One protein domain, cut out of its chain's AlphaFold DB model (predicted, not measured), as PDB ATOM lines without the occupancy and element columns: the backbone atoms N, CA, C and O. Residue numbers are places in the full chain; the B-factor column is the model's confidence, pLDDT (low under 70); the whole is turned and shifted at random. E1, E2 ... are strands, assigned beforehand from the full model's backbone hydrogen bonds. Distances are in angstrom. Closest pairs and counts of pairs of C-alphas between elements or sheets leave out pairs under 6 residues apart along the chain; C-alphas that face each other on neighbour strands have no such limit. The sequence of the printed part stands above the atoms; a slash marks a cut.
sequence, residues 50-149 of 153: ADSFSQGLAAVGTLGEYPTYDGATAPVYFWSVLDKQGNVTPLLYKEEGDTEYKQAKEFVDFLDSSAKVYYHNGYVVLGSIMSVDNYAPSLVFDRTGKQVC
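Overview. This is residues 50 to 149 of the 153 residues of the protein "WG repeat-containing protein" of Ruminococcaceae bacterium AM28-23LB (UniProt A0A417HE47). A long, strongly twisted hairpin, E1 and E2, with short E3 and E4 beside E2, makes one sheet, and the small sheet E5 E6 E7 is partly face to face with it in a sandwich. The printed part has 100 residues with seven named strands, E1 to E7 in chain order, and no named helix; the class is all strand, though under half of the residues are in named elements. Both sheets are antiparallel, the first branched at E2, the second in the order E5, E6, E7. The whole is compact, with a radius of gyration of the C-alphas of 13.1 A, and spans 40 by 28 by 24 A.

Arrangement. Start at E1, residues 57 to 67, which bends by 61 degrees at residue 64; beside it is E2, residues 73 to 83, with N 62 and O 78 at 3.0 A. On the other side of E2 look for E3, residues 88 to 90 (N 81 and O 89, 2.8 A), and E4, residues 105 to 107 (N 77 and O 106, 2.7 A). E1, E2 and E3 form a meander, each strand the antiparallel neighbour of the one before. So do E5, residues 117 to 120, E6, residues 123 to 126, and E7, residues 139 to 142: N 118 and O 125 are 2.9 A apart, N 126 and O 139 2.8 A. Across the sandwich, two sheets face to face with best planes 17 degrees apart, the closest C-alphas of E1 and E5 are Ala 59 and Tyr 119, at 6.7 A.

Along the chain. Find C-alpha 57 at (2.137, -16.183, -16.368); E1 runs 29.5 A from there. E2 returns over 30.2 A to C-alpha 83 at (-2.499, -16.693, -16.208). E7 ends at C-alpha 142, (3.916, -7.977, -9.542).

Size, cuts and confidence. The C-alphas farthest apart, Gln 55 and Asp 70, are 40.9 A apart. The printed part has no cut; the links E3 to E4 and E6 to E7 are long. Look for pLDDT under 70 at residues 110 to 116 and 128 to 137.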
ATOM      1  N   ALA A  50       2.767 -10.902 -27.262       88.25
ATOM      2  CA  ALA A  50       2.938 -11.782 -26.117       88.25
ATOM      3  C   ALA A  50       4.423 -12.068 -25.850       88.25
ATOM      4  O   ALA A  50       5.158 -12.512 -26.733       88.25
ATOM      5  N   ASP A  51       4.839 -11.910 -24.592       85.50
ATOM      6  CA  ASP A  51       6.153 -12.358 -24.126       85.50
ATOM      7  C   ASP A  51       6.119 -13.850 -23.734       85.50
ATOM      8  O   ASP A  51       5.066 -14.480 -23.573       85.50
ATOM      9  N   SER A  52       7.301 -14.438 -23.567       82.44
ATOM     10  CA  SER A  52       7.491 -15.838 -23.204       82.44
ATOM     11  C   SER A  52       6.749 -16.196 -21.919       82.44
ATOM     12  O   SER A  52       6.987 -15.637 -20.848       82.44
ATOM     13  N   PHE A  53       5.899 -17.218 -22.008       80.69
ATOM     14  CA  PHE A  53       5.211 -17.763 -20.847       80.69
ATOM     15  C   PHE A  53       6.209 -18.385 -19.863       80.69
ATOM     16  O   PHE A  53       6.989 -19.273 -20.217       80.69
ATOM     17  N   SER A  54       6.165 -17.965 -18.600       82.00
ATOM     18  CA  SER A  54       7.054 -18.472 -17.558       82.00
ATOM     19  C   SER A  54       6.380 -18.445 -16.189       82.00
ATOM     20  O   SER A  54       5.594 -17.565 -15.860       82.00
ATOM     21  N   GLN A  55       6.659 -19.465 -15.372       82.69
ATOM     22  CA  GLN A  55       6.122 -19.605 -14.008       82.69
ATOM     23  C   GLN A  55       4.586 -19.466 -13.894       82.69
ATOM     24  O   GLN A  55       4.068 -19.112 -12.837       82.69
ATOM     25  N   GLY A  56       3.847 -19.802 -14.956       86.19
ATOM     26  CA  GLY A  56       2.385 -19.769 -14.960       86.19
ATOM     27  C   GLY A  56       1.766 -18.443 -15.406       86.19
ATOM     28  O   GLY A  56       0.548 -18.320 -15.278       86.19
ATOM     29  N   LEU A  57       2.571 -17.498 -15.903       88.25
ATOM     30  CA  LEU A  57       2.137 -16.183 -16.368       88.25
ATOM     31  C   LEU A  57       2.803 -15.825 -17.708       88.25
ATOM     32  O   LEU A  57       3.919 -16.262 -17.990       88.25
ATOM     33  N   ALA A  58       2.134 -14.998 -18.506       88.75
ATOM     34  CA  ALA A  58       2.711 -14.306 -19.658       88.75
ATOM     35  C   ALA A  58       2.269 -12.843 -19.663       88.75
ATOM     36  O   ALA A  58       1.136 -12.542 -19.287       88.75
ATOM     37  N   ALA A  59       3.145 -11.945 -20.105       89.19
ATOM     38  CA  ALA A  59       2.734 -10.594 -20.458       89.19
ATOM     39  C   ALA A  59       2.117 -10.620 -21.861       89.19
ATOM     40  O   ALA A  59       2.691 -11.219 -22.769       89.19
ATOM     41  N   VAL A  60       0.955  -9.997 -22.027       91.62
ATOM     42  CA  VAL A  60       0.231  -9.917 -23.301       91.62
ATOM     43  C   VAL A  60      -0.179  -8.476 -23.584       91.62
ATOM     44  O   VAL A  60      -0.563  -7.747 -22.662       91.62
ATOM     45  N   GLY A  61      -0.078  -8.078 -24.848       91.88
ATOM     46  CA  GLY A  61      -0.430  -6.755 -25.348       91.88
ATOM     47  C   GLY A  61      -1.683  -6.819 -26.212       91.88
ATOM     48  O   GLY A  61      -1.767  -7.632 -27.132       91.88
ATOM     49  N   THR A  62      -2.655  -5.954 -25.918       94.38
ATOM     50  CA  THR A  62      -3.833  -5.748 -26.772       94.38
ATOM     51  C   THR A  62      -3.728  -4.410 -27.481       94.38
ATOM     52  O   THR A  62      -3.496  -3.387 -26.834       94.38
ATOM     53  N   LEU A  63      -3.921  -4.403 -28.795       93.44
ATOM     54  CA  LEU A  63      -3.883  -3.183 -29.591       93.44
ATOM     55  C   LEU A  63      -5.107  -2.300 -29.315       93.44
ATOM     56  O   LEU A  63      -6.252  -2.754 -29.303       93.44
ATOM     57  N   GLY A  64      -4.869  -1.008 -29.134       92.69
ATOM     58  CA  GLY A  64      -5.907   0.007 -29.030       92.69
ATOM     59  C   GLY A  64      -5.393   1.384 -29.425       92.69
ATOM     60  O   GLY A  64      -4.293   1.525 -29.950       92.69
ATOM     61  N   GLU A  65      -6.196   2.413 -29.171       91.94
ATOM     62  CA  GLU A  65      -5.847   3.803 -29.467       91.94
ATOM     63  C   GLU A  65      -5.746   4.623 -28.182       91.94
ATOM     64  O   GLU A  65      -6.529   4.432 -27.246       91.94
ATOM     65  N   TYR A  66      -4.804   5.564 -28.145       87.06
ATOM     66  CA  TYR A  66      -4.632   6.473 -27.018       87.06
ATOM     67  C   TYR A  66      -4.457   7.932 -27.474       87.06
ATOM     68  O   TYR A  66      -3.730   8.168 -28.443       87.06
ATOM     69  N   PRO A  67      -5.081   8.915 -26.791       87.25
ATOM     70  CA  PRO A  67      -4.912  10.330 -27.112       87.25
ATOM     71  C   PRO A  67      -3.472  10.815 -26.921       87.25
ATOM     72  O   PRO A  67      -2.867  10.614 -25.868       87.25
ATOM     73  N   THR A  68      -2.934  11.505 -27.918       81.31
ATOM     74  CA  THR A  68      -1.617  12.149 -27.869       81.31
ATOM     75  C   THR A  68      -1.728  13.603 -27.403       81.31
ATOM     76  O   THR A  68      -2.814  14.184 -27.341       81.31
ATOM     77  N   TYR A  69      -0.596  14.223 -27.054       76.88
ATOM     78  CA  TYR A  69      -0.560  15.600 -26.534       76.88
ATOM     79  C   TYR A  69      -1.110  16.654 -27.517       76.88
ATOM     80  O   TYR A  69      -1.633  17.685 -27.103       76.88
ATOM     81  N   ASP A  70      -1.019  16.396 -28.820       82.56
ATOM     82  CA  ASP A  70      -1.560  17.243 -29.888       82.56
ATOM     83  C   ASP A  70      -3.065  17.028 -30.147       82.56
ATOM     84  O   ASP A  70      -3.642  17.688 -31.013       82.56
ATOM     85  N   GLY A  71      -3.717  16.142 -29.387       82.00
ATOM     86  CA  GLY A  71      -5.143  15.842 -29.503       82.00
ATOM     87  C   GLY A  71      -5.498  14.848 -30.610       82.00
ATOM     88  O   GLY A  71      -6.688  14.619 -30.840       82.00
ATOM     89  N   ALA A  72      -4.508  14.258 -31.286       87.31
ATOM     90  CA  ALA A  72      -4.712  13.098 -32.150       87.31
ATOM     91  C   ALA A  72      -4.845  11.799 -31.322       87.31
ATOM     92  O   ALA A  72      -4.821  11.820 -30.088       87.31
ATOM     93  N   THR A  73      -5.020  10.663 -31.999       89.75
ATOM     94  CA  THR A  73      -4.888   9.327 -31.402       89.75
ATOM     95  C   THR A  73      -3.726   8.590 -32.051       89.75
ATOM     96  O   THR A  73      -3.446   8.773 -33.236       89.75
ATOM     97  N   ALA A  74      -3.034   7.764 -31.270       86.69
ATOM     98  CA  ALA A  74      -1.974   6.893 -31.760       86.69
ATOM     99  C   ALA A  74      -2.208   5.445 -31.304       86.69
ATOM    100  O   ALA A  74      -2.778   5.233 -30.223       86.69
ATOM    101  N   PRO A  75      -1.783   4.454 -32.108       89.00
ATOM    102  CA  PRO A  75      -1.894   3.053 -31.743       89.00
ATOM    103  C   PRO A  75      -0.980   2.731 -30.557       89.00
ATOM    104  O   PRO A  75       0.195   3.112 -30.528       89.00
ATOM    105  N   VAL A  76      -1.526   2.005 -29.584       87.00
ATOM    106  CA  VAL A  76      -0.800   1.530 -28.406       87.00
ATOM    107  C   VAL A  76      -1.103   0.064 -28.109       87.00
ATOM    108  O   VAL A  76      -2.223  -0.394 -28.324       87.00
ATOM    109  N   TYR A  77      -0.141  -0.655 -27.539       89.12
ATOM    110  CA  TYR A  77      -0.389  -1.903 -26.829       89.12
ATOM    111  C   TYR A  77      -0.731  -1.609 -25.376       89.12
ATOM    112  O   TYR A  77       0.042  -0.972 -24.662       89.12
ATOM    113  N   PHE A  78      -1.880  -2.089 -24.920       91.25
ATOM    114  CA  PHE A  78      -2.255  -2.112 -23.513       91.25
ATOM    115  C   PHE A  78      -1.806  -3.429 -22.890       91.25
ATOM    116  O   PHE A  78      -2.264  -4.502 -23.287       91.25
ATOM    117  N   TRP A  79      -0.927  -3.347 -21.893       90.62
ATOM    118  CA  TRP A  79      -0.282  -4.526 -21.326       90.62
ATOM    119  C   TRP A  79      -1.065  -5.119 -20.153       90.62
ATOM    120  O   TRP A  79      -1.597  -4.410 -19.288       90.62
ATOM    121  N   SER A  80      -1.113  -6.448 -20.121       92.62
ATOM    122  CA  SER A  80      -1.756  -7.256 -19.083       92.62
ATOM    123  C   SER A  80      -0.946  -8.519 -18.789       92.62
ATOM    124  O   SER A  80      -0.090  -8.922 -19.576       92.62
ATOM    125  N   VAL A  81      -1.233  -9.175 -17.666       91.75
ATOM    126  CA  VAL A  81      -0.740 -10.520 -17.353       91.75
ATOM    127  C   VAL A  81      -1.841 -11.539 -17.607       91.75
ATOM    128  O   VAL A  81      -2.933 -11.422 -17.052       91.75
ATOM    129  N   LEU A  82      -1.531 -12.546 -18.413       92.56
ATOM    130  CA  LEU A  82      -2.341 -13.732 -18.645       92.56
ATOM    131  C   LEU A  82      -1.876 -14.863 -17.724       92.56
ATOM    132  O   LEU A  82      -0.688 -15.194 -17.712       92.56
ATOM    133  N   ASP A  83      -2.793 -15.489 -16.990       90.81
ATOM    134  CA  ASP A  83      -2.499 -16.693 -16.208       90.81
ATOM    135  C   ASP A  83      -2.811 -18.003 -16.952       90.81
ATOM    136  O   ASP A  83      -3.453 -18.033 -18.004       90.81
ATOM    137  N   LYS A  84      -2.362 -19.130 -16.386       89.88
ATOM    138  CA  LYS A  84      -2.591 -20.473 -16.953       89.88
ATOM    139  C   LYS A  84      -4.069 -20.886 -17.049       89.88
ATOM    140  O   LYS A  84      -4.362 -21.908 -17.664       89.88
ATOM    141  N   GLN A  85      -4.976 -20.184 -16.372       93.06
ATOM    142  CA  GLN A  85      -6.420 -20.409 -16.438       93.06
ATOM    143  C   GLN A  85      -7.092 -19.540 -17.507       93.06
ATOM    144  O   GLN A  85      -8.275 -19.741 -17.774       93.06
ATOM    145  N   GLY A  86      -6.353 -18.621 -18.127       91.38
ATOM    146  CA  GLY A  86      -6.874 -17.682 -19.109       91.38
ATOM    147  C   GLY A  86      -7.365 -16.367 -18.505       91.38
ATOM    148  O   GLY A  86      -7.982 -15.581 -19.219       91.38
ATOM    149  N   ASN A  87      -7.128 -16.105 -17.215       93.69
ATOM    150  CA  ASN A  87      -7.502 -14.828 -16.615       93.69
ATOM    151  C   ASN A  87      -6.503 -13.750 -17.029       93.69
ATOM    152  O   ASN A  87      -5.290 -13.954 -16.962       93.69
ATOM    153  N   VAL A  88      -7.031 -12.585 -17.395       94.12
ATOM    154  CA  VAL A  88      -6.249 -11.425 -17.818       94.12
ATOM    155  C   VAL A  88      -6.336 -10.349 -16.747       94.12
ATOM    156  O   VAL A  88      -7.429  -9.944 -16.351       94.12
ATOM    157  N   THR A  89      -5.183  -9.885 -16.273       94.75
ATOM    158  CA  THR A  89      -5.080  -8.824 -15.267       94.75
ATOM    159  C   THR A  89      -4.299  -7.642 -15.836       94.75
ATOM    160  O   THR A  89      -3.119  -7.809 -16.141       94.75
ATOM    161  N   PRO A  90      -4.909  -6.451 -15.971       93.62
ATOM    162  CA  PRO A  90      -4.217  -5.265 -16.466       93.62
ATOM    163  C   PRO A  90      -3.002  -4.897 -15.615       93.62
ATOM    164  O   PRO A  90      -3.048  -4.989 -14.386       93.62
ATOM    165  N   LEU A  91      -1.941  -4.422 -16.265       90.88
ATOM    166  CA  LEU A  91      -0.823  -3.788 -15.575       90.88
ATOM    167  C   LEU A  91      -1.204  -2.352 -15.219       90.88
ATOM    168  O   LEU A  91      -1.483  -1.541 -16.097       90.88
ATOM    169  N   LEU A  92      -1.235  -2.039 -13.930       91.75
ATOM    170  CA  LEU A  92      -1.729  -0.784 -13.380       91.75
ATOM    171  C   LEU A  92      -0.641  -0.082 -12.565       91.75
ATOM    172  O   LEU A  92      -0.039  -0.674 -11.663       91.75
ATOM    173  N   TYR A  93      -0.427   1.200 -12.845       87.38
ATOM    174  CA  TYR A  93       0.578   2.035 -12.187       87.38
ATOM    175  C   TYR A  93       0.004   3.383 -11.742       87.38
ATOM    176  O   TYR A  93      -1.100   3.771 -12.137       87.38
ATOM    177  N   LYS A  94       0.758   4.081 -10.891       84.94
ATOM    178  CA  LYS A  94       0.495   5.452 -10.450       84.94
ATOM    179  C   LYS A  94       1.796   6.237 -10.406       84.94
ATOM    180  O   LYS A  94       2.796   5.769  -9.871       84.94
ATOM    181  N   GLU A  95       1.751   7.446 -10.918       80.00
ATOM    182  CA  GLU A  95       2.792   8.446 -10.758       80.00
ATOM    183  C   GLU A  95       2.550   9.285  -9.505       80.00
ATOM    184  O   GLU A  95       1.485   9.252  -8.875       80.00
ATOM    185  N   GLU A  96       3.568  10.055  -9.129       80.44
ATOM    186  CA  GLU A  96       3.450  11.000  -8.031       80.44
ATOM    187  C   GLU A  96       2.356  12.036  -8.334       80.44
ATOM    188  O   GLU A  96       2.403  12.748  -9.334       80.44
ATOM    189  N   GLY A  97       1.357  12.111  -7.452       83.62
ATOM    190  CA  GLY A  97       0.217  13.021  -7.592       83.62
ATOM    191  C   GLY A  97      -1.034  12.399  -8.216       83.62
ATOM    192  O   GLY A  97      -2.098  13.015  -8.148       83.62
ATOM    193  N   ASP A  98      -0.966  11.173  -8.743       85.31
ATOM    194  CA  ASP A  98      -2.136  10.512  -9.320       85.31
ATOM    195  C   ASP A  98      -3.165  10.083  -8.263       85.31
ATOM    196  O   ASP A  98      -2.875   9.372  -7.291       85.31
ATOM    197  N   THR A  99      -4.431  10.411  -8.511       90.06
ATOM    198  CA  THR A  99      -5.557   9.929  -7.697       90.06
ATOM    199  C   THR A  99      -6.012   8.529  -8.111       90.06
ATOM    200  O   THR A  99      -6.478   7.756  -7.267       90.06
ATOM    201  N   GLU A 100      -5.798   8.138  -9.367       90.50
ATOM    202  CA  GLU A 100      -6.300   6.897  -9.973       90.50
ATOM    203  C   GLU A 100      -5.191   6.102 -10.663       90.50
ATOM    204  O   GLU A 100      -4.155   6.653 -11.016       90.50
ATOM    205  N   TYR A 101      -5.369   4.782 -10.764       87.62
ATOM    206  CA  TYR A 101      -4.409   3.932 -11.467       87.62
ATOM    207  C   TYR A 101      -4.580   4.100 -12.974       87.62
ATOM    208  O   TYR A 101      -5.700   4.047 -13.482       87.62
ATOM    209  N   LYS A 102      -3.462   4.231 -13.678       87.56
ATOM    210  CA  LYS A 102      -3.388   4.207 -15.137       87.56
ATOM    211  C   LYS A 102      -2.997   2.807 -15.601       87.56
ATOM    212  O   LYS A 102      -2.220   2.125 -14.932       87.56
ATOM    213  N   GLN A 103      -3.527   2.377 -16.743       90.06
ATOM    214  CA  GLN A 103      -3.085   1.135 -17.374       90.06
ATOM    215  C   GLN A 103      -1.776   1.365 -18.132       90.06
ATOM    216  O   GLN A 103      -1.628   2.363 -18.843       90.06
ATOM    217  N   ALA A 104      -0.824   0.448 -17.960       86.69
ATOM    218  CA  ALA A 104       0.437   0.450 -18.682       86.69
ATOM    219  C   ALA A 104       0.182   0.255 -20.176       86.69
ATOM    220  O   ALA A 104      -0.585  -0.620 -20.588       86.69
ATOM    221  N   LYS A 105       0.831   1.095 -20.975       85.62
ATOM    222  CA  LYS A 105       0.689   1.120 -22.423       85.62
ATOM    223  C   LYS A 105       2.048   1.293 -23.086       85.62
ATOM    224  O   LYS A 105       2.984   1.731 -22.428       85.62
ATOM    225  N   GLU A 106       2.119   0.978 -24.366       81.81
ATOM    226  CA  GLU A 106       3.285   1.122 -25.235       81.81
ATOM    227  C   GLU A 106       2.831   1.670 -26.580       81.81
ATOM    228  O   GLU A 106       1.905   1.124 -27.158       81.81
ATOM    229  N   PHE A 107       3.461   2.715 -27.105       81.12
ATOM    230  CA  PHE A 107       3.134   3.206 -28.443       81.12
ATOM    231  C   PHE A 107       3.810   2.350 -29.518       81.12
ATOM    232  O   PHE A 107       5.026   2.173 -29.485       81.12
ATOM    233  N   VAL A 108       3.030   1.891 -30.499       80.44
ATOM    234  CA  VAL A 108       3.476   0.930 -31.528       80.44
ATOM    235  C   VAL A 108       4.619   1.478 -32.397       80.44
ATOM    236  O   VAL A 108       5.500   0.731 -32.811       80.44
ATOM    237  N   ASP A 109       4.645   2.792 -32.646       71.38
ATOM    238  CA  ASP A 109       5.575   3.414 -33.602       71.38
ATOM    239  C   ASP A 109       6.932   3.843 -33.000       71.38
ATOM    240  O   ASP A 109       7.790   4.375 -33.715       71.38
ATOM    241  N   PHE A 110       7.184   3.613 -31.704       62.16
ATOM    242  CA  PHE A 110       8.485   3.922 -31.096       62.16
ATOM    243  C   PHE A 110       9.479   2.781 -31.348       62.16
ATOM    244  O   PHE A 110       9.756   1.946 -30.499       62.16
ATOM    245  N   LEU A 111      10.056   2.795 -32.551       49.06
ATOM    246  CA  LEU A 111      11.041   1.845 -33.090       49.06
ATOM    247  C   LEU A 111      12.403   1.783 -32.359       49.06
ATOM    248  O   LEU A 111      13.360   1.240 -32.918       49.06
ATOM    249  N   ASP A 112      12.544   2.308 -31.137       52.75
ATOM    250  CA  ASP A 112      13.771   2.092 -30.367       52.75
ATOM    251  C   ASP A 112      13.656   0.796 -29.554       52.75
ATOM    252  O   ASP A 112      13.137   0.761 -28.442       52.75
ATOM    253  N   SER A 113      14.155  -0.284 -30.164       51.72
ATOM    254  CA  SER A 113      14.188  -1.705 -29.753       51.72
ATOM    255  C   SER A 113      14.638  -2.052 -28.314       51.72
ATOM    256  O   SER A 113      14.820  -3.232 -27.988       51.72
ATOM    257  N   SER A 114      14.887  -1.055 -27.468       49.22
ATOM    258  CA  SER A 114      15.405  -1.199 -26.109       49.22
ATOM    259  C   SER A 114      14.316  -1.255 -25.039       49.22
ATOM    260  O   SER A 114      14.530  -1.877 -23.993       49.22
ATOM    261  N   ALA A 115      13.144  -0.676 -25.299       54.16
ATOM    262  CA  ALA A 115      12.002  -0.818 -24.420       54.16
ATOM    263  C   ALA A 115      11.321  -2.148 -24.741       54.16
ATOM    264  O   ALA A 115      10.748  -2.338 -25.806       54.16
ATOM    265  N   LYS A 116      11.483  -3.122 -23.846       68.38
ATOM    266  CA  LYS A 116      10.756  -4.383 -23.949       68.38
ATOM    267  C   LYS A 116      10.041  -4.664 -22.653       68.38
ATOM    268  O   LYS A 116      10.470  -4.239 -21.574       68.38
ATOM    269  N   VAL A 117       8.958  -5.401 -22.798       73.06
ATOM    270  CA  VAL A 117       8.298  -6.063 -21.690       73.06
ATOM    271  C   VAL A 117       9.070  -7.337 -21.402       73.06
ATOM    272  O   VAL A 117       9.379  -8.095 -22.315       73.06
ATOM    273  N   TYR A 118       9.440  -7.531 -20.141       76.75
ATOM    274  CA  TYR A 118      10.139  -8.728 -19.700       76.75
ATOM    275  C   TYR A 118       9.410  -9.338 -18.523       76.75
ATOM    276  O   TYR A 118       9.235  -8.686 -17.491       76.75
ATOM    277  N   TYR A 119       9.065 -10.611 -18.626       75.94
ATOM    278  CA  TYR A 119       8.653 -11.384 -17.465       75.94
ATOM    279  C   TYR A 119       9.849 -12.094 -16.806       75.94
ATOM    280  O   TYR A 119      10.532 -12.917 -17.422       75.94
ATOM    281  N   HIS A 120      10.088 -11.838 -15.517       75.75
ATOM    282  CA  HIS A 120      11.102 -12.554 -14.740       75.75
ATOM    283  C   HIS A 120      10.720 -12.698 -13.261       75.75
ATOM    284  O   HIS A 120      10.397 -11.724 -12.588       75.75
ATOM    285  N   ASN A 121      10.812 -13.922 -12.724       76.50
ATOM    286  CA  ASN A 121      10.595 -14.241 -11.304       76.50
ATOM    287  C   ASN A 121       9.281 -13.703 -10.700       76.50
ATOM    288  O   ASN A 121       9.257 -13.275  -9.546       76.50
ATOM    289  N   GLY A 122       8.182 -13.735 -11.459       75.56
ATOM    290  CA  GLY A 122       6.880 -13.243 -10.992       75.56
ATOM    291  C   GLY A 122       6.688 -11.733 -11.111       75.56
ATOM    292  O   GLY A 122       5.688 -11.221 -10.603       75.56
ATOM    293  N   TYR A 123       7.618 -11.046 -11.776       83.56
ATOM    294  CA  TYR A 123       7.527  -9.629 -12.080       83.56
ATOM    295  C   TYR A 123       7.487  -9.395 -13.584       83.56
ATOM    296  O   TYR A 123       8.187 -10.067 -14.341       83.56
ATOM    297  N   VAL A 124       6.694  -8.413 -13.997       85.06
ATOM    298  CA  VAL A 124       6.744  -7.853 -15.347       85.06
ATOM    299  C   VAL A 124       7.486  -6.531 -15.275       85.06
ATOM    300  O   VAL A 124       7.133  -5.670 -14.476       85.06
ATOM    301  N   VAL A 125       8.514  -6.366 -16.094       84.31
ATOM    302  CA  VAL A 125       9.256  -5.114 -16.233       84.31
ATOM    303  C   VAL A 125       8.887  -4.494 -17.566       84.31
ATOM    304  O   VAL A 125       9.044  -5.133 -18.600       84.31
ATOM    305  N   LEU A 126       8.427  -3.250 -17.539       80.94
ATOM    306  CA  LEU A 126       8.244  -2.416 -18.717       80.94
ATOM    307  C   LEU A 126       9.456  -1.484 -18.818       80.94
ATOM    308  O   LEU A 126       9.664  -0.648 -17.934       80.94
ATOM    309  N   GLY A 127      10.291  -1.664 -19.845       71.62
ATOM    310  CA  GLY A 127      11.500  -0.857 -20.042       71.62
ATOM    311  C   GLY A 127      11.222   0.641 -20.253       71.62
ATOM    312  O   GLY A 127      10.208   1.021 -20.842       71.62
ATOM    313  N   SER A 128      12.138   1.493 -19.768       59.50
ATOM    314  CA  SER A 128      12.115   2.950 -19.983       59.50
ATOM    315  C   SER A 128      12.004   3.312 -21.466       59.50
ATOM    316  O   SER A 128      12.672   2.698 -22.290       59.50
ATOM    317  N   ILE A 129      11.219   4.366 -21.730       52.56
ATOM    318  CA  ILE A 129      10.750   4.954 -23.011       52.56
ATOM    319  C   ILE A 129       9.256   4.723 -23.277       52.56
ATOM    320  O   ILE A 129       8.641   5.542 -23.950       52.56
ATOM    321  N   MET A 130       8.623   3.707 -22.690       51.06
ATOM    322  CA  MET A 130       7.243   3.369 -23.081       51.06
ATOM    323  C   MET A 130       6.174   3.688 -22.055       51.06
ATOM    324  O   MET A 130       4.991   3.701 -22.373       51.06
ATOM    325  N   SER A 131       6.573   3.982 -20.830       53.50
ATOM    326  CA  SER A 131       5.619   4.278 -19.786       53.50
ATOM    327  C   SER A 131       5.379   5.784 -19.726       53.50
ATOM    328  O   SER A 131       6.308   6.550 -19.545       53.50
ATOM    329  N   VAL A 132       4.111   6.167 -19.824       53.28
ATOM    330  CA  VAL A 132       3.530   7.441 -19.371       53.28
ATOM    331  C   VAL A 132       4.035   8.716 -20.014       53.28
ATOM    332  O   VAL A 132       4.990   9.277 -19.521       53.28
ATOM    333  N   ASP A 133       3.310   9.221 -21.020       56.34
ATOM    334  CA  ASP A 133       3.092  10.649 -21.327       56.34
ATOM    335  C   ASP A 133       4.346  11.598 -21.369       56.34
ATOM    336  O   ASP A 133       4.207  12.802 -21.576       56.34
ATOM    337  N   ASN A 134       5.564  11.056 -21.202       51.28
ATOM    338  CA  ASN A 134       6.892  11.620 -20.947       51.28
ATOM    339  C   ASN A 134       7.915  10.469 -20.692       51.28
ATOM    340  O   ASN A 134       7.571   9.296 -20.626       51.28
ATOM    341  N   TYR A 135       9.208  10.777 -20.560       56.66
ATOM    342  CA  TYR A 135      10.277   9.780 -20.358       56.66
ATOM    343  C   TYR A 135      10.212   9.150 -18.942       56.66
ATOM    344  O   TYR A 135      10.927   9.591 -18.042       56.66
ATOM    345  N   ALA A 136       9.342   8.161 -18.696       55.34
ATOM    346  CA  ALA A 136       9.233   7.551 -17.365       55.34
ATOM    347  C   ALA A 136      10.322   6.487 -17.097       55.34
ATOM    348  O   ALA A 136      10.795   5.806 -18.023       55.34
ATOM    349  N   PRO A 137      10.724   6.316 -15.821       65.50
ATOM    350  CA  PRO A 137      11.575   5.206 -15.404       65.50
ATOM    351  C   PRO A 137      10.896   3.862 -15.695       65.50
ATOM    352  O   PRO A 137       9.668   3.770 -15.727       65.50
ATOM    353  N   SER A 138      11.698   2.812 -15.882       76.81
ATOM    354  CA  SER A 138      11.194   1.446 -16.021       76.81
ATOM    355  C   SER A 138      10.212   1.116 -14.896       76.81
ATOM    356  O   SER A 138      10.525   1.287 -13.714       76.81
ATOM    357  N   LEU A 139       9.034   0.617 -15.262       82.56
ATOM    358  CA  LEU A 139       8.030   0.181 -14.300       82.56
ATOM    359  C   LEU A 139       8.159  -1.313 -14.055       82.56
ATOM    360  O   LEU A 139       8.374  -2.093 -14.978       82.56
ATOM    361  N   VAL A 140       7.990  -1.717 -12.802       86.75
ATOM    362  CA  VAL A 140       7.972  -3.125 -12.410       86.75
ATOM    363  C   VAL A 140       6.614  -3.426 -11.814       86.75
ATOM    364  O   VAL A 140       6.114  -2.649 -11.009       86.75
ATOM    365  N   PHE A 141       6.020  -4.543 -12.202       89.00
ATOM    366  CA  PHE A 141       4.707  -4.987 -11.761       89.00
ATOM    367  C   PHE A 141       4.819  -6.367 -11.136       89.00
ATOM    368  O   PHE A 141       5.585  -7.200 -11.617       89.00
ATOM    369  N   ASP A 142       4.054  -6.628 -10.083       89.12
ATOM    370  CA  ASP A 142       3.916  -7.977  -9.542       89.12
ATOM    371  C   ASP A 142       2.919  -8.825 -10.353       89.12
ATOM    372  O   ASP A 142       2.217  -8.352 -11.248       89.12
ATOM    373  N   ARG A 143       2.805 -10.106  -9.989       84.31
ATOM    374  CA  ARG A 143       1.833 -11.054 -10.563       84.31
ATOM    375  C   ARG A 143       0.360 -10.635 -10.470       84.31
ATOM    376  O   ARG A 143      -0.480 -11.287 -11.078       84.31
ATOM    377  N   THR A 144       0.026  -9.638  -9.651       87.94
ATOM    378  CA  THR A 144      -1.338  -9.097  -9.521       87.94
ATOM    379  C   THR A 144      -1.573  -7.905 -10.446       87.94
ATOM    380  O   THR A 144      -2.636  -7.290 -10.391       87.94
ATOM    381  N   GLY A 145      -0.585  -7.577 -11.282       86.62
ATOM    382  CA  GLY A 145      -0.623  -6.459 -12.212       86.62
ATOM    383  C   GLY A 145      -0.413  -5.107 -11.545       86.62
ATOM    384  O   GLY A 145      -0.637  -4.087 -12.183       86.62
ATOM    385  N   LYS A 146       0.011  -5.044 -10.278       90.06
ATOM    386  CA  LYS A 146       0.245  -3.765  -9.595       90.06
ATOM    387  C   LYS A 146       1.705  -3.368  -9.650       90.06
ATOM    388  O   LYS A 146       2.582  -4.207  -9.452       90.06
ATOM    389  N   GLN A 147       1.948  -2.079  -9.863       88.69
ATOM    390  CA  GLN A 147       3.285  -1.503  -9.789       88.69
ATOM    391  C   GLN A 147       3.943  -1.767  -8.424       88.69
ATOM    392  O   GLN A 147       3.331  -1.596  -7.367       88.69
ATOM    393  N   VAL A 148       5.220  -2.135  -8.466       87.62
ATOM    394  CA  VAL A 148       6.121  -2.317  -7.332       87.62
ATOM    395  C   VAL A 148       7.280  -1.338  -7.480       87.62
ATOM    396  O   VAL A 148       8.022  -1.377  -8.460       87.62
ATOM    397  N   CYS A 149       7.461  -0.463  -6.492       80.94
ATOM    398  CA  CYS A 149       8.601   0.447  -6.447       80.94
ATOM    399  C   CYS A 149       9.819  -0.292  -5.880       80.94
ATOM    400  O   CYS A 149       9.783  -0.743  -4.735       80.94
TER     401      CYS A 149